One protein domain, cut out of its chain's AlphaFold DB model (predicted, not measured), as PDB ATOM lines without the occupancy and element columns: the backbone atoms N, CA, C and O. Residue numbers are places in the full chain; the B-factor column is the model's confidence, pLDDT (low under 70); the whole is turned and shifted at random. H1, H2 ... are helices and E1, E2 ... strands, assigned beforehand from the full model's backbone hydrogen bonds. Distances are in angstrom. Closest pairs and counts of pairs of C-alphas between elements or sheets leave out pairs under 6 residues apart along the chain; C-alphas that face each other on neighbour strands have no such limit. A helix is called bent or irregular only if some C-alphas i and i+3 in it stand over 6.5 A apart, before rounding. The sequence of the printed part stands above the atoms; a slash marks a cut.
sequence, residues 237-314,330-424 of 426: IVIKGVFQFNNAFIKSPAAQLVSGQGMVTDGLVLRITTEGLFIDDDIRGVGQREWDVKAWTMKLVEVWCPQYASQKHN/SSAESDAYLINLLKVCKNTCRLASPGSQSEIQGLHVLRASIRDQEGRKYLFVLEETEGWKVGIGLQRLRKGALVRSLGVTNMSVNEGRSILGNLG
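This is residues 237 to 314 and 330 to 424 of the 426 residues of an uncharacterized protein of Aspergillus flavus (UniProt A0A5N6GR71). A twisted, branched sheet of eight strands makes the core, with H4 and H2 side by side over one face and H5 across the other. E1 bends by 74 degrees at residue 240, and the hairpin E3 and E4 pairs with its first residues, 237 to 238, on the face side where H4 covers part of the sheet; the short helices H1 and H3 touch each other at the sheet's rim. The printed part has 173 residues with the order E1 E2 E3 E4 E5 H1 H2 H3 E6 E7 H4 E8 H5, and the class is mixed, helices and strands. The sheet is antiparallel but for the parallel pair E5 and E8. The whole is compact and rounded, with a radius of gyration of the C-alphas of 15.1 A and spans of 38 by 37 by 32 A.

E1, residues 237 to 245, begins with C-alpha 237 at (1.106, 35.228, -32.908) and bends by 74 degrees. E2 is residues 255 to 258, E3 268 to 272, E4 276 to 281 and E5 298 to 304. H1 is residues 306 to 310; H2, residues 331 to 347, is 24.4 A long. H3 is residues 359 to 362, E6, 23.1 A long, 363 to 370, and E7 377 to 383. H4, residues 384 to 397, is 20.7 A long and irregular, with C-alphas 385 and 388 7.3 A apart. E8 is residues 407 to 410, and H5, residues 413 to 422, ends with C-alpha 422 at (-18.236, 29.175, -43.575).

E2 and E3 lie on one side of E1, with N 242 to O 257 and N 237 to O 270 both 2.8 A; E7 lies on the other side, with N 243 to O 379 2.8 A. E3 and E4 form a hairpin, with N 271 to O 278 2.8 A. E6 pairs with E7, N 368 to O 378 2.8 A, and with E5, N 302 to O 367 2.8 A. E8 is an edge strand beside E5, N 303 to O 409 2.9 A. H4 has a height over the sheet of 7.0 A, and C-alphas 272 and 393 are its closest to E3, 4.9 A. H2, on the same face, touches H4 at a shallow tilt of 30 degrees, opposite ways; their closest C-alphas, Cys 345 and Trp 388, are 4.7 A apart. H5, on the opposite face at a height of 9.6 A, runs across the strands, at 85 degrees to E5 on the local plane. H1 only grazes the sheet with residues 306 to 309 and touches H3, closest C-alphas Pro 306 and Gln 361, 5.6 A; H3 is not on the sheet. In H1 and H5 every O i to N i+4 pair is within hydrogen-bond range, in H2 12 of 13 and in H4 7 of 10; H3 is too short for one.

The C-alphas farthest apart, of Arg 284 and Asn 314, are 43.6 A apart. Residues 315 to 329 are not printed, and the gap from C-alpha 314 to C-alpha 330 is 16.8 A. The links E4 to E5 and H2 to H3 are long. Mean pLDDT of the printed part is 87.8; residues 312 to 314 and 353 to 361 are under 70.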
ATOM      1  N   ILE A 237       2.472  34.762 -32.678       94.81
ATOM      2  CA  ILE A 237       1.106  35.228 -32.908       94.81
ATOM      3  C   ILE A 237       0.139  34.084 -32.587       94.81
ATOM      4  O   ILE A 237       0.157  33.063 -33.272       94.81
ATOM      5  N   VAL A 238      -0.684  34.220 -31.549       93.69
ATOM      6  CA  VAL A 238      -1.624  33.164 -31.136       93.69
ATOM      7  C   VAL A 238      -2.775  33.069 -32.141       93.69
ATOM      8  O   VAL A 238      -3.425  34.069 -32.461       93.69
ATOM      9  N   ILE A 239      -3.051  31.858 -32.627       94.31
ATOM     10  CA  ILE A 239      -4.070  31.584 -33.650       94.31
ATOM     11  C   ILE A 239      -5.140  30.613 -33.140       94.31
ATOM     12  O   ILE A 239      -4.857  29.719 -32.349       94.31
ATOM     13  N   LYS A 240      -6.386  30.782 -33.604       92.44
ATOM     14  CA  LYS A 240      -7.491  29.835 -33.346       92.44
ATOM     15  C   LYS A 240      -7.441  28.625 -34.277       92.44
ATOM     16  O   LYS A 240      -7.940  27.560 -33.928       92.44
ATOM     17  N   GLY A 241      -6.837  28.777 -35.452       93.62
ATOM     18  CA  GLY A 241      -6.608  27.667 -36.363       93.62
ATOM     19  C   GLY A 241      -6.008  28.071 -37.702       93.62
ATOM     20  O   GLY A 241      -5.971  29.254 -38.059       93.62
ATOM     21  N   VAL A 242      -5.555  27.054 -38.432       95.44
ATOM     22  CA  VAL A 242      -5.063  27.119 -39.809       95.44
ATOM     23  C   VAL A 242      -5.920  26.204 -40.675       95.44
ATOM     24  O   VAL A 242      -6.223  25.076 -40.295       95.44
ATOM     25  N   PHE A 243      -6.314  26.689 -41.846       95.31
ATOM     26  CA  PHE A 243      -7.199  25.999 -42.775       95.31
ATOM     27  C   PHE A 243      -6.583  26.048 -44.173       95.31
ATOM     28  O   PHE A 243      -6.242  27.125 -44.667       95.31
ATOM     29  N   GLN A 244      -6.431  24.896 -44.819       95.00
ATOM     30  CA  GLN A 244      -5.923  24.801 -46.185       95.00
ATOM     31  C   GLN A 244      -7.099  24.684 -47.157       95.00
ATOM     32  O   GLN A 244      -7.934  23.795 -47.019       95.00
ATOM     33  N   PHE A 245      -7.144  25.546 -48.169       92.81
ATOM     34  CA  PHE A 245      -8.136  25.519 -49.244       92.81
ATOM     35  C   PHE A 245      -7.455  25.286 -50.595       92.81
ATOM     36  O   PHE A 245      -6.423  25.890 -50.897       92.81
ATOM     37  N   ASN A 246      -8.075  24.461 -51.438       89.94
ATOM     38  CA  ASN A 246      -7.635  24.198 -52.811       89.94
ATOM     39  C   ASN A 246      -8.598  24.879 -53.795       89.94
ATOM     40  O   ASN A 246      -9.766  25.096 -53.473       89.94
ATOM     41  N   ASN A 247      -8.152  25.198 -55.015       84.44
ATOM     42  CA  ASN A 247      -8.972  26.000 -55.936       84.44
ATOM     43  C   ASN A 247     -10.283  25.309 -56.386       84.44
ATOM     44  O   ASN A 247     -11.229  25.991 -56.766       84.44
ATOM     45  N   ALA A 248     -10.361  23.976 -56.296       82.00
ATOM     46  CA  ALA A 248     -11.580  23.198 -56.541       82.00
ATOM     47  C   ALA A 248     -12.619  23.284 -55.399       82.00
ATOM     48  O   ALA A 248     -13.814  23.138 -55.639       82.00
ATOM     49  N   PHE A 249     -12.179  23.543 -54.163       80.00
ATOM     50  CA  PHE A 249     -13.008  23.502 -52.954       80.00
ATOM     51  C   PHE A 249     -12.847  24.803 -52.161       80.00
ATOM     52  O   PHE A 249     -12.144  24.881 -51.161       80.00
ATOM     53  N   ILE A 250     -13.503  25.863 -52.644       79.00
ATOM     54  CA  ILE A 250     -13.371  27.225 -52.094       79.00
ATOM     55  C   ILE A 250     -14.173  27.407 -50.787       79.00
ATOM     56  O   ILE A 250     -13.836  28.266 -49.977       79.00
ATOM     57  N   LYS A 251     -15.238  26.617 -50.576       81.81
ATOM     58  CA  LYS A 251     -16.128  26.732 -49.401       81.81
ATOM     59  C   LYS A 251     -15.735  25.834 -48.227       81.81
ATOM     60  O   LYS A 251     -15.988  26.205 -47.089       81.81
ATOM     61  N   SER A 252     -15.144  24.674 -48.500       85.44
ATOM     62  CA  SER A 252     -14.773  23.663 -47.506       85.44
ATOM     63  C   SER A 252     -13.249  23.525 -47.444       85.44
ATOM     64  O   SER A 252     -12.644  23.308 -48.499       85.44
ATOM     65  N   PRO A 253     -12.615  23.613 -46.263       91.69
ATOM     66  CA  PRO A 253     -11.181  23.384 -46.146       91.69
ATOM     67  C   PRO A 253     -10.837  21.934 -46.519       91.69
ATOM     68  O   PRO A 253     -11.534  20.999 -46.136       91.69
ATOM     69  N   ALA A 254      -9.753  21.753 -47.272       91.25
ATOM     70  CA  ALA A 254      -9.192  20.449 -47.621       91.25
ATOM     71  C   ALA A 254      -8.456  19.802 -46.432       91.25
ATOM     72  O   ALA A 254      -8.403  18.581 -46.326       91.25
ATOM     73  N   ALA A 255      -7.918  20.627 -45.530       92.88
ATOM     74  CA  ALA A 255      -7.391  20.230 -44.229       92.88
ATOM     75  C   ALA A 255      -7.593  21.375 -43.224       92.88
ATOM     76  O   ALA A 255      -7.634  22.546 -43.617       92.88
ATOM     77  N   GLN A 256      -7.656  21.060 -41.926       93.62
ATOM     78  CA  GLN A 256      -7.716  22.062 -40.856       93.62
ATOM     79  C   GLN A 256      -6.943  21.642 -39.600       93.62
ATOM     80  O   GLN A 256      -6.889  20.461 -39.264       93.62
ATOM     81  N   LEU A 257      -6.402  22.631 -38.890       93.94
ATOM     82  CA  LEU A 257      -5.683  22.503 -37.626       93.94
ATOM     83  C   LEU A 257      -6.226  23.562 -36.657       93.94
ATOM     84  O   LEU A 257      -6.034  24.753 -36.888       93.94
ATOM     85  N   VAL A 258      -6.930  23.158 -35.598       93.06
ATOM     86  CA  VAL A 258      -7.661  24.071 -34.696       93.06
ATOM     87  C   VAL A 258      -7.066  24.015 -33.289       93.06
ATOM     88  O   VAL A 258      -6.781  22.934 -32.776       93.06
ATOM     89  N   SER A 259      -6.873  25.177 -32.656       91.44
ATOM     90  CA  SER A 259      -6.304  25.283 -31.307       91.44
ATOM     91  C   SER A 259      -7.190  24.572 -30.279       91.44
ATOM     92  O   SER A 259      -8.384  24.865 -30.198       91.44
ATOM     93  N   GLY A 260      -6.613  23.679 -29.478       88.25
ATOM     94  CA  GLY A 260      -7.322  22.906 -28.455       88.25
ATOM     95  C   GLY A 260      -8.109  21.700 -28.985       88.25
ATOM     96  O   GLY A 260      -8.853  21.092 -28.215       88.25
ATOM     97  N   GLN A 261      -7.977  21.339 -30.269       88.62
ATOM     98  CA  GLN A 261      -8.684  20.203 -30.865       88.62
ATOM     99  C   GLN A 261      -7.744  19.024 -31.169       88.62
ATOM    100  O   GLN A 261      -6.704  19.159 -31.817       88.62
ATOM    101  N   GLY A 262      -8.146  17.819 -30.748       85.62
ATOM    102  CA  GLY A 262      -7.425  16.578 -31.040       85.62
ATOM    103  C   GLY A 262      -6.054  16.523 -30.362       85.62
ATOM    104  O   GLY A 262      -5.971  16.404 -29.144       85.62
ATOM    105  N   MET A 263      -4.980  16.580 -31.154       84.62
ATOM    106  CA  MET A 263      -3.592  16.564 -30.663       84.62
ATOM    107  C   MET A 263      -2.975  17.968 -30.520       84.62
ATOM    108  O   MET A 263      -1.803  18.083 -30.156       84.62
ATOM    109  N   VAL A 264      -3.727  19.026 -30.829       89.31
ATOM    110  CA  VAL A 264      -3.264  20.421 -30.819       89.31
ATOM    111  C   VAL A 264      -3.684  21.085 -29.510       89.31
ATOM    112  O   VAL A 264      -4.856  21.014 -29.138       89.31
ATOM    113  N   THR A 265      -2.762  21.742 -28.807       90.56
ATOM    114  CA  THR A 265      -3.111  22.512 -27.601       90.56
ATOM    115  C   THR A 265      -3.744  23.861 -27.949       90.56
ATOM    116  O   THR A 265      -3.852  24.252 -29.112       90.56
ATOM    117  N   ASP A 266      -4.179  24.603 -26.934       88.81
ATOM    118  CA  ASP A 266      -4.569  26.006 -27.068       88.81
ATOM    119  C   ASP A 266      -3.382  26.930 -27.418       88.81
ATOM    120  O   ASP A 266      -3.590  28.024 -27.942       88.81
ATOM    121  N   GLY A 267      -2.141  26.472 -27.213       91.50
ATOM    122  CA  GLY A 267      -0.893  27.176 -27.523       91.50
ATOM    123  C   GLY A 267      -0.454  27.122 -28.986       91.50
ATOM    124  O   GLY A 267       0.745  27.057 -29.258       91.50
ATOM    125  N   LEU A 268      -1.399  27.127 -29.930       94.31
ATOM    126  CA  LEU A 268      -1.093  27.147 -31.359       94.31
ATOM    127  C   LEU A 268      -0.630  28.551 -31.789       94.31
ATOM    128  O   LEU A 268      -1.359  29.540 -31.668       94.31
ATOM    129  N   VAL A 269       0.597  28.631 -32.303       95.50
ATOM    130  CA  VAL A 269       1.305  29.879 -32.601       95.50
ATOM    131  C   VAL A 269       1.748  29.919 -34.061       95.50
ATOM    132  O   VAL A 269       2.379  28.995 -34.563       95.50
ATOM    133  N   LEU A 270       1.482  31.046 -34.718       96.44
ATOM    134  CA  LEU A 270       2.076  31.453 -35.989       96.44
ATOM    135  C   LEU A 270       3.301  32.345 -35.724       96.44
ATOM    136  O   LEU A 270       3.208  33.339 -35.005       96.44
ATOM    137  N   ARG A 271       4.435  32.048 -36.359       95.81
ATOM    138  CA  ARG A 271       5.630  32.903 -36.418       95.81
ATOM    139  C   ARG A 271       5.852  33.383 -37.849       95.81
ATOM    140  O   ARG A 271       5.879  32.581 -38.780       95.81
ATOM    141  N   ILE A 272       6.035  34.691 -38.034       95.94
ATOM    142  CA  ILE A 272       6.288  35.293 -39.355       95.94
ATOM    143  C   ILE A 272       7.732  35.806 -39.410       95.94
ATOM    144  O   ILE A 272       8.101  36.759 -38.713       95.94
ATOM    145  N   THR A 273       8.557  35.173 -40.244       95.12
ATOM    146  CA  THR A 273       9.990  35.479 -40.388       95.12
ATOM    147  C   THR A 273      10.310  35.945 -41.813       95.12
ATOM    148  O   THR A 273       9.422  36.108 -42.645       95.12
ATOM    149  N   THR A 274      11.587  36.175 -42.122       94.81
ATOM    150  CA  THR A 274      12.066  36.420 -43.496       94.81
ATOM    151  C   THR A 274      12.022  35.181 -44.397       94.81
ATOM    152  O   THR A 274      12.172  35.309 -45.609       94.81
ATOM    153  N   GLU A 275      11.829  33.990 -43.822       94.12
ATOM    154  CA  GLU A 275      11.829  32.707 -44.536       94.12
ATOM    155  C   GLU A 275      10.420  32.197 -44.861       94.12
ATOM    156  O   GLU A 275      10.274  31.334 -45.728       94.12
ATOM    157  N   GLY A 276       9.378  32.733 -44.212       94.81
ATOM    158  CA  GLY A 276       7.997  32.293 -44.400       94.81
ATOM    159  C   GLY A 276       7.088  32.479 -43.183       94.81
ATOM    160  O   GLY A 276       7.380  33.242 -42.256       94.81
ATOM    161  N   LEU A 277       5.971  31.757 -43.229       95.94
ATOM    162  CA  LEU A 277       4.994  31.568 -42.159       95.94
ATOM    163  C   LEU A 277       5.246  30.189 -41.539       95.94
ATOM    164  O   LEU A 277       5.169  29.189 -42.250       95.94
ATOM    165  N   PHE A 278       5.539  30.137 -40.244       96.38
ATOM    166  CA  PHE A 278       5.852  28.903 -39.519       96.38
ATOM    167  C   PHE A 278       4.841  28.677 -38.401       96.38
ATOM    168  O   PHE A 278       4.434  29.646 -37.759       96.38
ATOM    169  N   ILE A 279       4.432  27.433 -38.161       96.44
ATOM    170  CA  ILE A 279       3.438  27.109 -37.130       96.44
ATOM    171  C   ILE A 279       4.042  26.159 -36.101       96.44
ATOM    172  O   ILE A 279       4.667  25.155 -36.441       96.44
ATOM    173  N   ASP A 280       3.824  26.454 -34.825       94.94
ATOM    174  CA  ASP A 280       4.312  25.656 -33.709       94.94
ATOM    175  C   ASP A 280       3.230  25.542 -32.621       94.94
ATOM    176  O   ASP A 280       2.456  26.469 -32.387       94.94
ATOM    177  N   ASP A 281       3.180  24.400 -31.941       94.62
ATOM    178  CA  ASP A 281       2.478  24.228 -30.668       94.62
ATOM    179  C   ASP A 281       3.467  24.588 -29.546       94.62
ATOM    180  O   ASP A 281       4.342  23.791 -29.196       94.62
ATOM    181  N   ASP A 282       3.378  25.818 -29.029       92.44
ATOM    182  CA  ASP A 282       4.361  26.413 -28.104       92.44
ATOM    183  C   ASP A 282       4.247  25.836 -26.674       92.44
ATOM    184  O   ASP A 282       5.164  25.983 -25.868       92.44
ATOM    185  N   ILE A 283       3.153  25.122 -26.363       91.25
ATOM    186  CA  ILE A 283       2.984  24.368 -25.108       91.25
ATOM    187  C   ILE A 283       3.629  22.980 -25.210       91.25
ATOM    188  O   ILE A 283       4.213  22.506 -24.235       91.25
ATOM    189  N   ARG A 284       3.535  22.315 -26.371       89.81
ATOM    190  CA  ARG A 284       4.181  21.011 -26.620       89.81
ATOM    191  C   ARG A 284       5.632  21.129 -27.092       89.81
ATOM    192  O   ARG A 284       6.346  20.130 -27.059       89.81
ATOM    193  N   GLY A 285       6.055  22.301 -27.565       89.94
ATOM    194  CA  GLY A 285       7.348  22.511 -28.224       89.94
ATOM    195  C   GLY A 285       7.447  21.855 -29.609       89.94
ATOM    196  O   GLY A 285       8.550  21.560 -30.067       89.94
ATOM    197  N   VAL A 286       6.313  21.583 -30.269       92.69
ATOM    198  CA  VAL A 286       6.253  20.811 -31.524       92.69
ATOM    199  C   VAL A 286       5.947  21.733 -32.703       92.69
ATOM    200  O   VAL A 286       4.849  22.273 -32.807       92.69
ATOM    201  N   GLY A 287       6.903  21.877 -33.623       92.62
ATOM    202  CA  GLY A 287       6.689  22.575 -34.895       92.62
ATOM    203  C   GLY A 287       5.789  21.764 -35.831       92.62
ATOM    204  O   GLY A 287       6.114  20.626 -36.166       92.62
ATOM    205  N   GLN A 288       4.689  22.357 -36.291       93.88
ATOM    206  CA  GLN A 288       3.689  21.740 -37.170       93.88
ATOM    207  C   GLN A 288       4.123  21.864 -38.642       93.88
ATOM    208  O   GLN A 288       3.453  22.485 -39.464       93.88
ATOM    209  N   ARG A 289       5.293  21.292 -38.961       92.81
ATOM    210  CA  ARG A 289       6.073  21.548 -40.193       92.81
ATOM    211  C   ARG A 289       5.349  21.277 -41.511       92.81
ATOM    212  O   ARG A 289       5.697  21.873 -42.525       92.81
ATOM    213  N   GLU A 290       4.347  20.409 -41.499       92.31
ATOM    214  CA  GLU A 290       3.461  20.133 -42.638       92.31
ATOM    215  C   GLU A 290       2.615  21.356 -43.067       92.31
ATOM    216  O   GLU A 290       2.174  21.427 -44.213       92.31
ATOM    217  N   TRP A 291       2.443  22.343 -42.178       94.19
ATOM    218  CA  TRP A 291       1.697  23.581 -42.416       94.19
ATOM    219  C   TRP A 291       2.582  24.806 -42.728       94.19
ATOM    220  O   TRP A 291       2.050  25.877 -43.027       94.19
ATOM    221  N   ASP A 292       3.914  24.683 -42.662       95.25
ATOM    222  CA  ASP A 292       4.844  25.807 -42.854       95.25
ATOM    223  C   ASP A 292       4.850  26.309 -44.318       95.25
ATOM    224  O   ASP A 292       5.171  25.573 -45.257       95.25
ATOM    225  N   VAL A 293       4.581  27.602 -44.531       95.06
ATOM    226  CA  VAL A 293       4.517  28.227 -45.865       95.06
ATOM    227  C   VAL A 293       5.763  29.073 -46.134       95.06
ATOM    228  O   VAL A 293       5.922  30.177 -45.612       95.06
ATOM    229  N   LYS A 294       6.647  28.573 -47.003       95.12
ATOM    230  CA  LYS A 294       7.937  29.206 -47.345       95.12
ATOM    231  C   LYS A 294       7.764  30.471 -48.199       95.12
ATOM    232  O   LYS A 294       7.077  30.455 -49.217       95.12
ATOM    233  N   ALA A 295       8.484  31.541 -47.857       94.44
ATOM    234  CA  ALA A 295       8.416  32.864 -48.491       94.44
ATOM    235  C   ALA A 295       8.520  32.831 -50.026       94.44
ATOM    236  O   ALA A 295       7.794  33.548 -50.722       94.44
ATOM    237  N   TRP A 296       9.379  31.964 -50.575       92.44
ATOM    238  CA  TRP A 296       9.584  31.874 -52.021       92.44
ATOM    239  C   TRP A 296       8.370  31.317 -52.789       92.44
ATOM    240  O   TRP A 296       8.259  31.552 -53.996       92.44
ATOM    241  N   THR A 297       7.437  30.617 -52.126       92.50
ATOM    242  CA  THR A 297       6.233  30.064 -52.772       92.50
ATOM    243  C   THR A 297       5.050  31.040 -52.737       92.50
ATOM    244  O   THR A 297       4.138  30.908 -53.544       92.50
ATOM    245  N   MET A 298       5.056  32.062 -51.876       92.00
ATOM    246  CA  MET A 298       3.904  32.949 -51.643       92.00
ATOM    247  C   MET A 298       3.698  33.968 -52.784       92.00
ATOM    248  O   MET A 298       4.563  34.823 -53.001       92.00
ATOM    249  N   LYS A 299       2.562  33.906 -53.504       91.62
ATOM    250  CA  LYS A 299       2.163  34.880 -54.551       91.62
ATOM    251  C   LYS A 299       1.574  36.153 -53.935       91.62
ATOM    252  O   LYS A 299       1.963  37.256 -54.302       91.62
ATOM    253  N   LEU A 300       0.618  35.990 -53.023       92.56
ATOM    254  CA  LEU A 300      -0.196  37.076 -52.475       92.56
ATOM    255  C   LEU A 300      -0.543  36.771 -51.016       92.56
ATOM    256  O   LEU A 300      -0.860  35.625 -50.693       92.56
ATOM    257  N   VAL A 301      -0.529  37.792 -50.161       94.94
ATOM    258  CA  VAL A 301      -1.140  37.735 -48.829       94.94
ATOM    259  C   VAL A 301      -2.261  38.760 -48.733       94.94
ATOM    260  O   VAL A 301      -2.080  39.931 -49.052       94.94
ATOM    261  N   GLU A 302      -3.420  38.331 -48.257       93.31
ATOM    262  CA  GLU A 302      -4.569  39.195 -48.011       93.31
ATOM    263  C   GLU A 302      -4.887  39.189 -46.519       93.31
ATOM    264  O   GLU A 302      -4.999  38.123 -45.911       93.31
ATOM    265  N   VAL A 303      -5.032  40.372 -45.921       93.94
ATOM    266  CA  VAL A 303      -5.376  40.507 -44.501       93.94
ATOM    267  C   VAL A 303      -6.771  41.105 -44.364       93.94
ATOM    268  O   VAL A 303      -7.107  42.122 -44.972       93.94
ATOM    269  N   TRP A 304      -7.591  40.475 -43.534       91.94
ATOM    270  CA  TRP A 304      -8.838  41.028 -43.038       91.94
ATOM    271  C   TRP A 304      -8.647  41.475 -41.589       91.94
ATOM    272  O   TRP A 304      -8.289  40.683 -40.717       91.94
ATOM    273  N   CYS A 305      -8.895  42.759 -41.353       90.69
ATOM    274  CA  CYS A 305      -8.965  43.377 -40.037       90.69
ATOM    275  C   CYS A 305     -10.319  44.103 -39.967       90.69
ATOM    276  O   CYS A 305     -10.536  45.016 -40.771       90.69
ATOM    277  N   PRO A 306     -11.220  43.763 -39.028       85.88
ATOM    278  CA  PRO A 306     -12.565  44.332 -38.971       85.88
ATOM    279  C   PRO A 306     -12.546  45.842 -38.718       85.88
ATOM    280  O   PRO A 306     -13.258  46.570 -39.406       85.88
ATOM    281  N   GLN A 307     -11.678  46.340 -37.830       86.00
ATOM    282  CA  GLN A 307     -11.528  47.783 -37.587       86.00
ATOM    283  C   GLN A 307     -11.019  48.536 -38.827       86.00
ATOM    284  O   GLN A 307     -11.617  49.530 -39.237       86.00
ATOM    285  N   TYR A 308      -9.959  48.041 -39.479       85.19
ATOM    286  CA  TYR A 308      -9.413  48.638 -40.706       85.19
ATOM    287  C   TYR A 308     -10.447  48.671 -41.836       85.19
ATOM    288  O   TYR A 308     -10.566  49.675 -42.529       85.19
ATOM    289  N   ALA A 309     -11.211  47.591 -42.009       80.44
ATOM    290  CA  ALA A 309     -12.229  47.483 -43.050       80.44
ATOM    291  C   ALA A 309     -13.539  48.233 -42.714       80.44
ATOM    292  O   ALA A 309     -14.358  48.458 -43.604       80.44
ATOM    293  N   SER A 310     -13.736  48.623 -41.448       75.94
ATOM    294  CA  SER A 310     -14.851  49.474 -40.996       75.94
ATOM    295  C   SER A 310     -14.513  50.965 -41.083       75.94
ATOM    296  O   SER A 310     -15.399  51.792 -41.312       75.94
ATOM    297  N   GLN A 311     -13.233  51.330 -40.965       71.75
ATOM    298  CA  GLN A 311     -12.768  52.652 -41.374       71.75
ATOM    299  C   GLN A 311     -12.961  52.806 -42.886       71.75
ATOM    300  O   GLN A 311     -12.489  51.989 -43.673       71.75
ATOM    301  N   LYS A 312     -13.600  53.902 -43.314       54.50
ATOM    302  CA  LYS A 312     -13.737  54.271 -44.734       54.50
ATOM    303  C   LYS A 312     -12.416  54.803 -45.310       54.50
ATOM    304  O   LYS A 312     -12.364  55.898 -45.866       54.50
ATOM    305  N   HIS A 313     -11.344  54.022 -45.190       54.25
ATOM    306  CA  HIS A 313     -10.208  54.146 -46.088       54.25
ATOM    307  C   HIS A 313     -10.737  53.880 -47.499       54.25
ATOM    308  O   HIS A 313     -11.120  52.755 -47.818       54.25
ATOM    309  N   ASN A 314     -10.785  54.917 -48.337       39.19
ATOM    310  CA  ASN A 314     -10.980  54.701 -49.763       39.19
ATOM    311  C   ASN A 314      -9.854  53.762 -50.229       39.19
ATOM    312  O   ASN A 314      -8.687  54.139 -50.070       39.19
ATOM    313  N   SER A 330       1.031  46.693 -56.267       86.62
ATOM    314  CA  SER A 330       2.435  47.105 -56.380       86.62
ATOM    315  C   SER A 330       3.159  46.992 -55.030       86.62
ATOM    316  O   SER A 330       2.543  46.916 -53.959       86.62
ATOM    317  N   SER A 331       4.498  46.988 -55.047       86.88
ATOM    318  CA  SER A 331       5.253  46.919 -53.790       86.88
ATOM    319  C   SER A 331       4.982  48.131 -52.895       86.88
ATOM    320  O   SER A 331       4.809  47.963 -51.692       86.88
ATOM    321  N   ALA A 332       4.873  49.326 -53.482       88.19
ATOM    322  CA  ALA A 332       4.593  50.557 -52.749       88.19
ATOM    323  C   ALA A 332       3.175  50.568 -52.148       88.19
ATOM    324  O   ALA A 332       3.012  50.956 -50.993       88.19
ATOM    325  N   GLU A 333       2.165  50.078 -52.880       89.50
ATOM    326  CA  GLU A 333       0.817  49.854 -52.328       89.50
ATOM    327  C   GLU A 333       0.844  48.871 -51.157       89.50
ATOM    328  O   GLU A 333       0.216  49.124 -50.131       89.50
ATOM    329  N   SER A 334       1.596  47.774 -51.291       90.88
ATOM    330  CA  SER A 334       1.704  46.733 -50.264       90.88
ATOM    331  C   SER A 334       2.357  47.257 -48.977       90.88
ATOM    332  O   SER A 334       1.893  46.948 -47.878       90.88
ATOM    333  N   ASP A 335       3.405  48.080 -49.090       91.12
ATOM    334  CA  ASP A 335       4.055  48.716 -47.937       91.12
ATOM    335  C   ASP A 335       3.174  49.802 -47.303       91.12
ATOM    336  O   ASP A 335       3.014  49.826 -46.082       91.12
ATOM    337  N   ALA A 336       2.537  50.658 -48.111       91.62
ATOM    338  CA  ALA A 336       1.605  51.674 -47.620       91.62
ATOM    339  C   ALA A 336       0.393  51.045 -46.910       91.62
ATOM    340  O   ALA A 336      -0.006  51.500 -45.834       91.62
ATOM    341  N   TYR A 337      -0.150  49.956 -47.465       91.31
ATOM    342  CA  TYR A 337      -1.199  49.167 -46.831       91.31
ATOM    343  C   TYR A 337      -0.741  48.609 -45.481       91.31
ATOM    344  O   TYR A 337      -1.425  48.814 -44.480       91.31
ATOM    345  N   LEU A 338       0.434  47.973 -45.416       92.56
ATOM    346  CA  LEU A 338       0.965  47.427 -44.165       92.56
ATOM    347  C   LEU A 338       1.224  48.503 -43.102       92.56
ATOM    348  O   LEU A 338       0.997  48.247 -41.922       92.56
ATOM    349  N   ILE A 339       1.676  49.701 -43.487       92.94
ATOM    350  CA  ILE A 339       1.852  50.838 -42.566       92.94
ATOM    351  C   ILE A 339       0.500  51.287 -41.990       92.94
ATOM    352  O   ILE A 339       0.374  51.448 -40.774       92.94
ATOM    353  N   ASN A 340      -0.523  51.438 -42.834       92.25
ATOM    354  CA  ASN A 340      -1.858  51.854 -42.396       92.25
ATOM    355  C   ASN A 340      -2.556  50.767 -41.559       92.25
ATOM    356  O   ASN A 340      -3.131  51.079 -40.515       92.25
ATOM    357  N   LEU A 341      -2.447  49.495 -41.954       91.06
ATOM    358  CA  LEU A 341      -2.928  48.342 -41.189       91.06
ATOM    359  C   LEU A 341      -2.284  48.305 -39.800       91.06
ATOM    360  O   LEU A 341      -2.989  48.269 -38.797       91.06
ATOM    361  N   LEU A 342      -0.952  48.387 -39.725       92.38
ATOM    362  CA  LEU A 342      -0.211  48.389 -38.463       92.38
ATOM    363  C   LEU A 342      -0.601  49.574 -37.566       92.38
ATOM    364  O   LEU A 342      -0.699  49.401 -36.351       92.38
ATOM    365  N   LYS A 343      -0.859  50.757 -38.143       92.12
ATOM    366  CA  LYS A 343      -1.344  51.937 -37.407       92.12
ATOM    367  C   LYS A 343      -2.729  51.704 -36.796       92.12
ATOM    368  O   LYS A 343      -2.944  52.101 -35.655       92.12
ATOM    369  N   VAL A 344      -3.650  51.058 -37.515       90.75
ATOM    370  CA  VAL A 344      -4.967  50.687 -36.969       90.75
ATOM    371  C   VAL A 344      -4.809  49.593 -35.914       90.75
ATOM    372  O   VAL A 344      -5.156  49.812 -34.758       90.75
ATOM    373  N   CYS A 345      -4.194  48.458 -36.250       91.25
ATOM    374  CA  CYS A 345      -4.113  47.313 -35.347       91.25
ATOM    375  C   CYS A 345      -3.381  47.618 -34.027       91.25
ATOM    376  O   CYS A 345      -3.783  47.097 -32.990       91.25
ATOM    377  N   LYS A 346      -2.345  48.474 -34.024       90.06
ATOM    378  CA  LYS A 346      -1.664  48.890 -32.780       90.06
ATOM    379  C   LYS A 346      -2.498  49.823 -31.900       90.06
ATOM    380  O   LYS A 346      -2.310  49.792 -30.686       90.06
ATOM    381  N   ASN A 347      -3.369  50.641 -32.494       89.44
ATOM    382  CA  ASN A 347      -4.052  51.738 -31.800       89.44
ATOM    383  C   ASN A 347      -5.529  51.445 -31.488       89.44
ATOM    384  O   ASN A 347      -6.084  52.096 -30.609       89.44
ATOM    385  N   THR A 348      -6.167  50.503 -32.192       87.62
ATOM    386  CA  THR A 348      -7.550  50.070 -31.927       87.62
ATOM    387  C   THR A 348      -7.606  48.588 -31.568       87.62
ATOM    388  O   THR A 348      -7.933  48.268 -30.432       87.62
ATOM    389  N   CYS A 349      -7.215  47.685 -32.475       87.00
ATOM    390  CA  CYS A 349      -7.394  46.234 -32.301       87.00
ATOM    391  C   CYS A 349      -6.674  45.684 -31.056       87.00
ATOM    392  O   CYS A 349      -7.236  44.899 -30.303       87.00
ATOM    393  N   ARG A 350      -5.451  46.161 -30.781       85.19
ATOM    394  CA  ARG A 350      -4.687  45.804 -29.572       85.19
ATOM    395  C   ARG A 350      -5.352  46.262 -28.262       85.19
ATOM    396  O   ARG A 350      -5.036  45.717 -27.210       85.19
ATOM    397  N   LEU A 351      -6.217  47.275 -28.315       82.81
ATOM    398  CA  LEU A 351      -6.933  47.829 -27.158       82.81
ATOM    399  C   LEU A 351      -8.381  47.323 -27.060       82.81
ATOM    400  O   LEU A 351      -9.087  47.691 -26.122       82.81
ATOM    401  N   ALA A 352      -8.835  46.499 -28.008       73.56
ATOM    402  CA  ALA A 352     -10.145  45.872 -27.950       73.56
ATOM    403  C   ALA A 352     -10.183  44.812 -26.839       73.56
ATOM    404  O   ALA A 352      -9.253  44.020 -26.679       73.56
ATOM    405  N   SER A 353     -11.270  44.794 -26.066       64.75
ATOM    406  CA  SER A 353     -11.504  43.745 -25.072       64.75
ATOM    407  C   SER A 353     -12.000  42.477 -25.781       64.75
ATOM    408  O   SER A 353     -12.917  42.593 -26.601       64.75
ATOM    409  N   PRO A 354     -11.467  41.275 -25.475       57.50
ATOM    410  CA  PRO A 354     -11.706  40.031 -26.227       57.50
ATOM    411  C   PRO A 354     -13.120  39.419 -26.066       57.50
ATOM    412  O   PRO A 354     -13.291  38.206 -26.132       57.50
ATOM    413  N   GLY A 355     -14.147  40.248 -25.858       53.28
ATOM    414  CA  GLY A 355     -15.552  39.835 -25.779       53.28
ATOM    415  C   GLY A 355     -16.582  40.971 -25.666       53.28
ATOM    416  O   GLY A 355     -17.725  40.699 -25.318       53.28
ATOM    417  N   SER A 356     -16.220  42.244 -25.901       48.34
ATOM    418  CA  SER A 356     -17.134  43.381 -25.652       48.34
ATOM    419  C   SER A 356     -17.984  43.834 -26.847       48.34
ATOM    420  O   SER A 356     -18.895  44.639 -26.665       48.34
ATOM    421  N   GLN A 357     -17.679  43.383 -28.064       45.06
ATOM    422  CA  GLN A 357     -18.474  43.640 -29.275       45.06
ATOM    423  C   GLN A 357     -18.587  42.341 -30.084       45.06
ATOM    424  O   GLN A 357     -17.787  41.429 -29.885       45.06
ATOM    425  N   SER A 358     -19.626  42.234 -30.923       52.38
ATOM    426  CA  SER A 358     -20.067  40.975 -31.548       52.38
ATOM    427  C   SER A 358     -18.919  40.171 -32.161       52.38
ATOM    428  O   SER A 358     -18.057  40.747 -32.811       52.38
ATOM    429  N   GLU A 359     -18.932  38.846 -31.982       53.53
ATOM    430  CA  GLU A 359     -17.783  37.931 -32.168       53.53
ATOM    431  C   GLU A 359     -17.054  38.099 -33.519       53.53
ATOM    432  O   GLU A 359     -15.824  38.060 -33.582       53.53
ATOM    433  N   ILE A 360     -17.814  38.443 -34.565       54.88
ATOM    434  CA  ILE A 360     -17.380  38.925 -35.889       54.88
ATOM    435  C   ILE A 360     -16.222  39.944 -35.831       54.88
ATOM    436  O   ILE A 360     -15.330  39.930 -36.676       54.88
ATOM    437  N   GLN A 361     -16.274  40.886 -34.890       59.47
ATOM    438  CA  GLN A 361     -15.356  42.020 -34.766       59.47
ATOM    439  C   GLN A 361     -14.068  41.658 -34.014       59.47
ATOM    440  O   GLN A 361     -13.051  42.308 -34.229       59.47
ATOM    441  N   GLY A 362     -14.082  40.595 -33.203       75.50
ATOM    442  CA  GLY A 362     -12.941  40.165 -32.388       75.50
ATOM    443  C   GLY A 362     -11.905  39.302 -33.120       75.50
ATOM    444  O   GLY A 362     -10.958  38.822 -32.493       75.50
ATOM    445  N   LEU A 363     -12.070  39.068 -34.427       88.62
ATOM    446  CA  LEU A 363     -11.225  38.169 -35.219       88.62
ATOM    447  C   LEU A 363     -10.486  38.897 -36.346       88.62
ATOM    448  O   LEU A 363     -10.997  39.826 -36.960       88.62
ATOM    449  N   HIS A 364      -9.270  38.450 -36.646       90.94
ATOM    450  CA  HIS A 364      -8.536  38.796 -37.866       90.94
ATOM    451  C   HIS A 364      -8.363  37.541 -38.727       90.94
ATOM    452  O   HIS A 364      -8.311  36.423 -38.212       90.94
ATOM    453  N   VAL A 365      -8.246  37.720 -40.044       93.69
ATOM    454  CA  VAL A 365      -8.012  36.613 -40.983       93.69
ATOM    455  C   VAL A 365      -6.835  36.941 -41.890       93.69
ATOM    456  O   VAL A 365      -6.795  38.001 -42.511       93.69
ATOM    457  N   LEU A 366      -5.885  36.017 -41.985       95.56
ATOM    458  CA  LEU A 366      -4.735  36.083 -42.886       95.56
ATOM    459  C   LEU A 366      -4.907  35.010 -43.968       95.56
ATOM    460  O   LEU A 366      -5.066  33.842 -43.630       95.56
ATOM    461  N   ARG A 367      -4.868  35.377 -45.253       94.81
ATOM    462  CA  ARG A 367      -4.984  34.452 -46.395       94.81
ATOM    463  C   ARG A 367      -3.713  34.511 -47.241       94.81
ATOM    464  O   ARG A 367      -3.461  35.513 -47.897       94.81
ATOM    465  N   ALA A 368      -2.910  33.451 -47.227       95.31
ATOM    466  CA  ALA A 368      -1.684  33.319 -48.011       95.31
ATOM    467  C   ALA A 368      -1.918  32.408 -49.227       95.31
ATOM    468  O   ALA A 368      -2.195  31.221 -49.074       95.31
ATOM    469  N   SER A 369      -1.797  32.955 -50.437       92.88
ATOM    470  CA  SER A 369      -1.942  32.217 -51.701       92.88
ATOM    471  C   SER A 369      -0.581  31.786 -52.249       92.88
ATOM    472  O   SER A 369       0.330  32.612 -52.374       92.88
ATOM    473  N   ILE A 370      -0.443  30.513 -52.621       92.94
ATOM    474  CA  ILE A 370       0.813  29.907 -53.087       92.94
ATOM    475  C   ILE A 370       0.891  29.867 -54.628       92.94
ATOM    476  O   ILE A 370      -0.116  29.700 -55.312       92.94
ATOM    477  N   ARG A 371       2.107  30.001 -55.184       89.38
ATOM    478  CA  ARG A 371       2.477  29.748 -56.593       89.38
ATOM    479  C   ARG A 371       2.482  28.238 -56.908       89.38
ATOM    480  O   ARG A 371       3.493  27.704 -57.351       89.38
ATOM    481  N   ASP A 372       1.373  27.557 -56.635       85.81
ATOM    482  CA  ASP A 372       1.199  26.109 -56.821       85.81
ATOM    483  C   ASP A 372       0.215  25.807 -57.958       85.81
ATOM    484  O   ASP A 372      -0.737  26.561 -58.160       85.81
ATOM    485  N   GLN A 373       0.380  24.672 -58.647       81.88
ATOM    486  CA  GLN A 373      -0.554  24.247 -59.707       81.88
ATOM    487  C   GLN A 373      -1.970  23.971 -59.163       81.88
ATOM    488  O   GLN A 373      -2.963  24.268 -59.819       81.88
ATOM    489  N   GLU A 374      -2.066  23.481 -57.925       81.12
ATOM    490  CA  GLU A 374      -3.323  23.262 -57.190       81.12
ATOM    491  C   GLU A 374      -4.008  24.568 -56.718       81.12
ATOM    492  O   GLU A 374      -5.146  24.548 -56.234       81.12
ATOM    493  N   GLY A 375      -3.315  25.712 -56.811       84.19
ATOM    494  CA  GLY A 375      -3.805  27.008 -56.333       84.19
ATOM    495  C   GLY A 375      -4.049  27.060 -54.820       84.19
ATOM    496  O   GLY A 375      -5.017  27.691 -54.387       84.19
ATOM    497  N   ARG A 376      -3.207  26.372 -54.029       91.62
ATOM    498  CA  ARG A 376      -3.331  26.238 -52.565       91.62
ATOM    499  C   ARG A 376      -3.342  27.593 -51.849       91.62
ATOM    500  O   ARG A 376      -2.534  28.481 -52.140       91.62
ATOM    501  N   LYS A 377      -4.249  27.731 -50.879       93.38
ATOM    502  CA  LYS A 377      -4.438  28.922 -50.040       93.38
ATOM    503  C   LYS A 377      -4.465  28.506 -48.575       93.38
ATOM    504  O   LYS A 377      -5.302  27.698 -48.186       93.38
ATOM    505  N   TYR A 378      -3.578  29.080 -47.773       95.56
ATOM    506  CA  TYR A 378      -3.525  28.871 -46.328       95.56
ATOM    507  C   TYR A 378      -4.224  30.036 -45.638       95.56
ATOM    508  O   TYR A 378      -3.957  31.198 -45.945       95.56
ATOM    509  N   LEU A 379      -5.140  29.723 -44.729       95.38
ATOM    510  CA  LEU A 379      -5.966  30.687 -44.026       95.38
ATOM    511  C   LEU A 379      -5.749  30.550 -42.518       95.38
ATOM    512  O   LEU A 379      -5.933  29.469 -41.973       95.38
ATOM    513  N   PHE A 380      -5.396  31.641 -41.846       96.00
ATOM    514  CA  PHE A 380      -5.120  31.668 -40.411       96.00
ATOM    515  C   PHE A 380      -6.158  32.559 -39.727       96.00
ATOM    516  O   PHE A 380      -6.340  33.711 -40.136       96.00
ATOM    517  N   VAL A 381      -6.819  32.037 -38.693       94.62
ATOM    518  CA  VAL A 381      -7.787  32.786 -37.875       94.62
ATOM    519  C   VAL A 381      -7.107  33.242 -36.586       94.62
ATOM    520  O   VAL A 381      -6.501  32.445 -35.870       94.62
ATOM    521  N   LEU A 382      -7.192  34.539 -36.312       92.94
ATOM    522  CA  LEU A 382      -6.416  35.284 -35.313       92.94
ATOM    523  C   LEU A 382      -7.359  36.077 -34.397       92.94
ATOM    524  O   LEU A 382      -8.470  36.404 -34.809       92.94
ATOM    525  N   GLU A 383      -6.916  36.451 -33.197       89.19
ATOM    526  CA  GLU A 383      -7.662  37.389 -32.336       89.19
ATOM    527  C   GLU A 383      -7.312  38.857 -32.616       89.19
ATOM    528  O   GLU A 383      -6.231  39.178 -33.117       89.19
ATOM    529  N   GLU A 384      -8.235  39.767 -32.288       88.19
ATOM    530  CA  GLU A 384      -8.080  41.213 -32.501       88.19
ATOM    531  C   GLU A 384      -6.809  41.776 -31.843       88.19
ATOM    532  O   GLU A 384      -6.064  42.549 -32.455       88.19
ATOM    533  N   THR A 385      -6.518  41.300 -30.633       88.69
ATOM    534  CA  THR A 385      -5.347  41.648 -29.819       88.69
ATOM    535  C   THR A 385      -4.012  41.297 -30.481       88.69
ATOM    536  O   THR A 385      -3.005  41.946 -30.195       88.69
ATOM    537  N   GLU A 386      -3.999  40.331 -31.402       91.38
ATOM    538  CA  GLU A 386      -2.803  39.796 -32.064       91.38
ATOM    539  C   GLU A 386      -2.560  40.398 -33.462       91.38
ATOM    540  O   GLU A 386      -1.446  40.331 -33.991       91.38
ATOM    541  N   GLY A 387      -3.562  41.059 -34.059       91.12
ATOM    542  CA  GLY A 387      -3.501  41.581 -35.433       91.12
ATOM    543  C   GLY A 387      -2.344  42.555 -35.714       91.12
ATOM    544  O   GLY A 387      -1.840  42.635 -36.836       91.12
ATOM    545  N   TRP A 388      -1.845  43.264 -34.695       93.12
ATOM    546  CA  TRP A 388      -0.694  44.165 -34.841       93.12
ATOM    547  C   TRP A 388       0.638  43.427 -35.029       93.12
ATOM    548  O   TRP A 388       1.533  43.968 -35.688       93.12
ATOM    549  N   LYS A 389       0.770  42.203 -34.495       95.00
ATOM    550  CA  LYS A 389       1.947  41.349 -34.706       95.00
ATOM    551  C   LYS A 389       2.021  40.906 -36.167       95.00
ATOM    552  O   LYS A 389       3.093  40.958 -36.763       95.00
ATOM    553  N   VAL A 390       0.874  40.595 -36.785       94.31
ATOM    554  CA  VAL A 390       0.774  40.247 -38.218       94.31
ATOM    555  C   VAL A 390       1.295  41.387 -39.098       94.31
ATOM    556  O   VAL A 390       2.086  41.148 -40.007       94.31
ATOM    557  N   GLY A 391       0.931  42.637 -38.789       93.25
ATOM    558  CA  GLY A 391       1.437  43.815 -39.503       93.25
ATOM    559  C   GLY A 391       2.966  43.953 -39.451       93.25
ATOM    560  O   GLY A 391       3.590  44.224 -40.476       93.25
ATOM    561  N   ILE A 392       3.586  43.711 -38.288       94.44
ATOM    562  CA  ILE A 392       5.055  43.714 -38.134       94.44
ATOM    563  C   ILE A 392       5.683  42.532 -38.883       94.44
ATOM    564  O   ILE A 392       6.638  42.710 -39.640       94.44
ATOM    565  N   GLY A 393       5.130  41.333 -38.699       94.50
ATOM    566  CA  GLY A 393       5.608  40.103 -39.317       94.50
ATOM    567  C   GLY A 393       5.638  40.189 -40.840       94.50
ATOM    568  O   GLY A 393       6.658  39.886 -41.453       94.50
ATOM    569  N   LEU A 394       4.564  40.689 -41.459       94.88
ATOM    570  CA  LEU A 394       4.503  40.879 -42.909       94.88
ATOM    571  C   LEU A 394       5.469  41.972 -43.400       94.88
ATOM    572  O   LEU A 394       6.096  41.785 -44.441       94.88
ATOM    573  N   GLN A 395       5.671  43.064 -42.649       93.94
ATOM    574  CA  GLN A 395       6.708  44.059 -42.975       93.94
ATOM    575  C   GLN A 395       8.129  43.472 -42.920       93.94
ATOM    576  O   GLN A 395       8.978  43.873 -43.717       93.94
ATOM    577  N   ARG A 396       8.399  42.524 -42.010       94.25
ATOM    578  CA  ARG A 396       9.674  41.788 -41.955       94.25
ATOM    579  C   ARG A 396       9.793  40.804 -43.124       94.25
ATOM    580  O   ARG A 396      10.800  40.826 -43.823       94.25
ATOM    581  N   LEU A 397       8.758  39.996 -43.368       94.44
ATOM    582  CA  LEU A 397       8.705  39.004 -44.447       94.44
ATOM    583  C   LEU A 397       8.960  39.641 -45.819       94.44
ATOM    584  O   LEU A 397       9.840  39.181 -46.539       94.44
ATOM    585  N   ARG A 398       8.263  40.736 -46.162       92.81
ATOM    586  CA  ARG A 398       8.437  41.436 -47.454       92.81
ATOM    587  C   ARG A 398       9.849  41.986 -47.687       92.81
ATOM    588  O   ARG A 398      10.213  42.208 -48.835       92.81
ATOM    589  N   LYS A 399      10.627  42.200 -46.622       91.38
ATOM    590  CA  LYS A 399      12.027  42.656 -46.670       91.38
ATOM    591  C   LYS A 399      13.042  41.502 -46.657       91.38
ATOM    592  O   LYS A 399      14.241  41.755 -46.697       91.38
ATOM    593  N   GLY A 400      12.588  40.247 -46.588       91.00
ATOM    594  CA  GLY A 400      13.442  39.063 -46.652       91.00
ATOM    595  C   GLY A 400      13.850  38.713 -48.085       91.00
ATOM    596  O   GLY A 400      13.003  38.645 -48.973       91.00
ATOM    597  N   ALA A 401      15.133  38.406 -48.300       89.75
ATOM    598  CA  ALA A 401      15.698  38.078 -49.618       89.75
ATOM    599  C   ALA A 401      15.049  36.863 -50.320       89.75
ATOM    600  O   ALA A 401      15.154  36.711 -51.533       89.75
ATOM    601  N   LEU A 402      14.342  36.000 -49.581       89.69
ATOM    602  CA  LEU A 402      13.655  34.825 -50.132       89.69
ATOM    603  C   LEU A 402      12.291  35.156 -50.776       89.69
ATOM    604  O   LEU A 402      11.688  34.291 -51.417       89.69
ATOM    605  N   VAL A 403      11.792  36.391 -50.646       87.12
ATOM    606  CA  VAL A 403      10.540  36.838 -51.275       87.12
ATOM    607  C   VAL A 403      10.758  37.179 -52.751       87.12
ATOM    608  O   VAL A 403      11.408  38.160 -53.093       87.12
ATOM    609  N   ARG A 404      10.140  36.398 -53.648       78.81
ATOM    610  CA  ARG A 404      10.310  36.547 -55.110       78.81
ATOM    611  C   ARG A 404       9.332  37.514 -55.793       78.81
ATOM    612  O   ARG A 404       9.587  37.913 -56.921       78.81
ATOM    613  N   SER A 405       8.224  37.862 -55.126       78.38
ATOM    614  CA  SER A 405       7.281  38.948 -55.478       78.38
ATOM    615  C   SER A 405       6.039  38.871 -54.575       78.38
ATOM    616  O   SER A 405       4.997  38.374 -54.996       78.38
ATOM    617  N   LEU A 406       6.140  39.279 -53.302       89.38
ATOM    618  CA  LEU A 406       4.994  39.227 -52.381       89.38
ATOM    619  C   LEU A 406       4.196  40.536 -52.406       89.38
ATOM    620  O   LEU A 406       4.604  41.542 -51.813       89.38
ATOM    621  N   GLY A 407       3.037  40.495 -53.060       90.81
ATOM    622  CA  GLY A 407       1.995  41.506 -52.894       90.81
ATOM    623  C   GLY A 407       1.243  41.312 -51.574       90.81
ATOM    624  O   GLY A 407       1.039  40.172 -51.144       90.81
ATOM    625  N   VAL A 408       0.824  42.410 -50.936       93.38
ATOM    626  CA  VAL A 408      -0.033  42.372 -49.740       93.38
ATOM    627  C   VAL A 408      -1.202  43.348 -49.876       93.38
ATOM    628  O   VAL A 408      -0.995  44.528 -50.142       93.38
ATOM    629  N   THR A 409      -2.427  42.863 -49.670       92.25
ATOM    630  CA  THR A 409      -3.679  43.631 -49.822       92.25
ATOM    631  C   THR A 409      -4.626  43.447 -48.645       92.25
ATOM    632  O   THR A 409      -4.528  42.480 -47.890       92.25
ATOM    633  N   ASN A 410      -5.607  44.342 -48.515       90.38
ATOM    634  CA  ASN A 410      -6.786  44.053 -47.710       90.38
ATOM    635  C   ASN A 410      -7.681  43.023 -48.418       90.38
ATOM    636  O   ASN A 410      -7.869  43.079 -49.632       90.38
ATOM    637  N   MET A 411      -8.297  42.136 -47.643       87.38
ATOM    638  CA  MET A 411      -9.442  41.342 -48.096       87.38
ATOM    639  C   MET A 411     -10.703  42.228 -48.149       87.38
ATOM    640  O   MET A 411     -10.778  43.245 -47.446       87.38
ATOM    641  N   SER A 412     -11.711  41.876 -48.955       86.00
ATOM    642  CA  SER A 412     -12.998  42.587 -48.916       86.00
ATOM    643  C   SER A 412     -13.797  42.260 -47.642       86.00
ATOM    644  O   SER A 412     -13.646  41.193 -47.043       86.00
ATOM    645  N   VAL A 413     -14.678  43.179 -47.220       84.75
ATOM    646  CA  VAL A 413     -15.542  42.993 -46.033       84.75
ATOM    647  C   VAL A 413     -16.412  41.739 -46.165       84.75
ATOM    648  O   VAL A 413     -16.584  41.005 -45.192       84.75
ATOM    649  N   ASN A 414     -16.938  41.493 -47.365       85.81
ATOM    650  CA  ASN A 414     -17.864  40.398 -47.633       85.81
ATOM    651  C   ASN A 414     -17.147  39.042 -47.649       85.81
ATOM    652  O   ASN A 414     -17.670  38.081 -47.093       85.81
ATOM    653  N   GLU A 415     -15.938  38.966 -48.214       86.69
ATOM    654  CA  GLU A 415     -15.120  37.750 -48.161       86.69
ATOM    655  C   GLU A 415     -14.712  37.395 -46.733       86.69
ATOM    656  O   GLU A 415     -14.905  36.253 -46.332       86.69
ATOM    657  N   GLY A 416     -14.195  38.351 -45.950       85.75
ATOM    658  CA  GLY A 416     -13.745  38.072 -44.582       85.75
ATOM    659  C   GLY A 416     -14.873  37.548 -43.692       85.75
ATOM    660  O   GLY A 416     -14.706  36.539 -43.007       85.75
ATOM    661  N   ARG A 417     -16.063  38.162 -43.786       86.19
ATOM    662  CA  ARG A 417     -17.277  37.682 -43.104       86.19
ATOM    663  C   ARG A 417     -17.734  36.315 -43.617       86.19
ATOM    664  O   ARG A 417     -18.028  35.443 -42.810       86.19
ATOM    665  N   SER A 418     -17.773  36.106 -44.938       87.81
ATOM    666  CA  SER A 418     -18.193  34.820 -45.509       87.81
ATOM    667  C   SER A 418     -17.236  33.686 -45.149       87.81
ATOM    668  O   SER A 418     -17.701  32.582 -44.895       87.81
ATOM    669  N   ILE A 419     -15.928  33.940 -45.096       89.06
ATOM    670  CA  ILE A 419     -14.928  32.948 -44.694       89.06
ATOM    671  C   ILE A 419     -15.128  32.538 -43.232       89.06
ATOM    672  O   ILE A 419     -15.158  31.345 -42.946       89.06
ATOM    673  N   LEU A 420     -15.303  33.499 -42.320       88.94
ATOM    674  CA  LEU A 420     -15.512  33.197 -40.904       88.94
ATOM    675  C   LEU A 420     -16.844  32.469 -40.648       88.94
ATOM    676  O   LEU A 420     -16.850  31.505 -39.888       88.94
ATOM    677  N   GLY A 421     -17.929  32.845 -41.336       87.62
ATOM    678  CA  GLY A 421     -19.208  32.120 -41.266       87.62
ATOM    679  C   GLY A 421     -19.144  30.706 -41.859       87.62
ATOM    680  O   GLY A 421     -19.615  29.756 -41.244       87.62
ATOM    681  N   ASN A 422     -18.467  30.515 -43.002       87.94
ATOM    682  CA  ASN A 422     -18.236  29.175 -43.575       87.94
ATOM    683  C   ASN A 422     -17.417  28.258 -42.640       87.94
ATOM    684  O   ASN A 422     -17.473  27.039 -42.781       87.94
ATOM    685  N   LEU A 423     -16.641  28.841 -41.719       87.69
ATOM    686  CA  LEU A 423     -15.825  28.142 -40.723       87.69
ATOM    687  C   LEU A 423     -16.488  28.051 -39.333       87.69
ATOM    688  O   LEU A 423     -15.867  27.527 -38.413       87.69
ATOM    689  N   GLY A 424     -17.724  28.538 -39.166       85.25
ATOM    690  CA  GLY A 424     -18.458  28.462 -37.896       85.25
ATOM    691  C   GLY A 424     -17.965  29.410 -36.797       85.25
ATOM    692  O   GLY A 424     -18.189  29.139 -35.621       85.25
TER     693      GLY A 424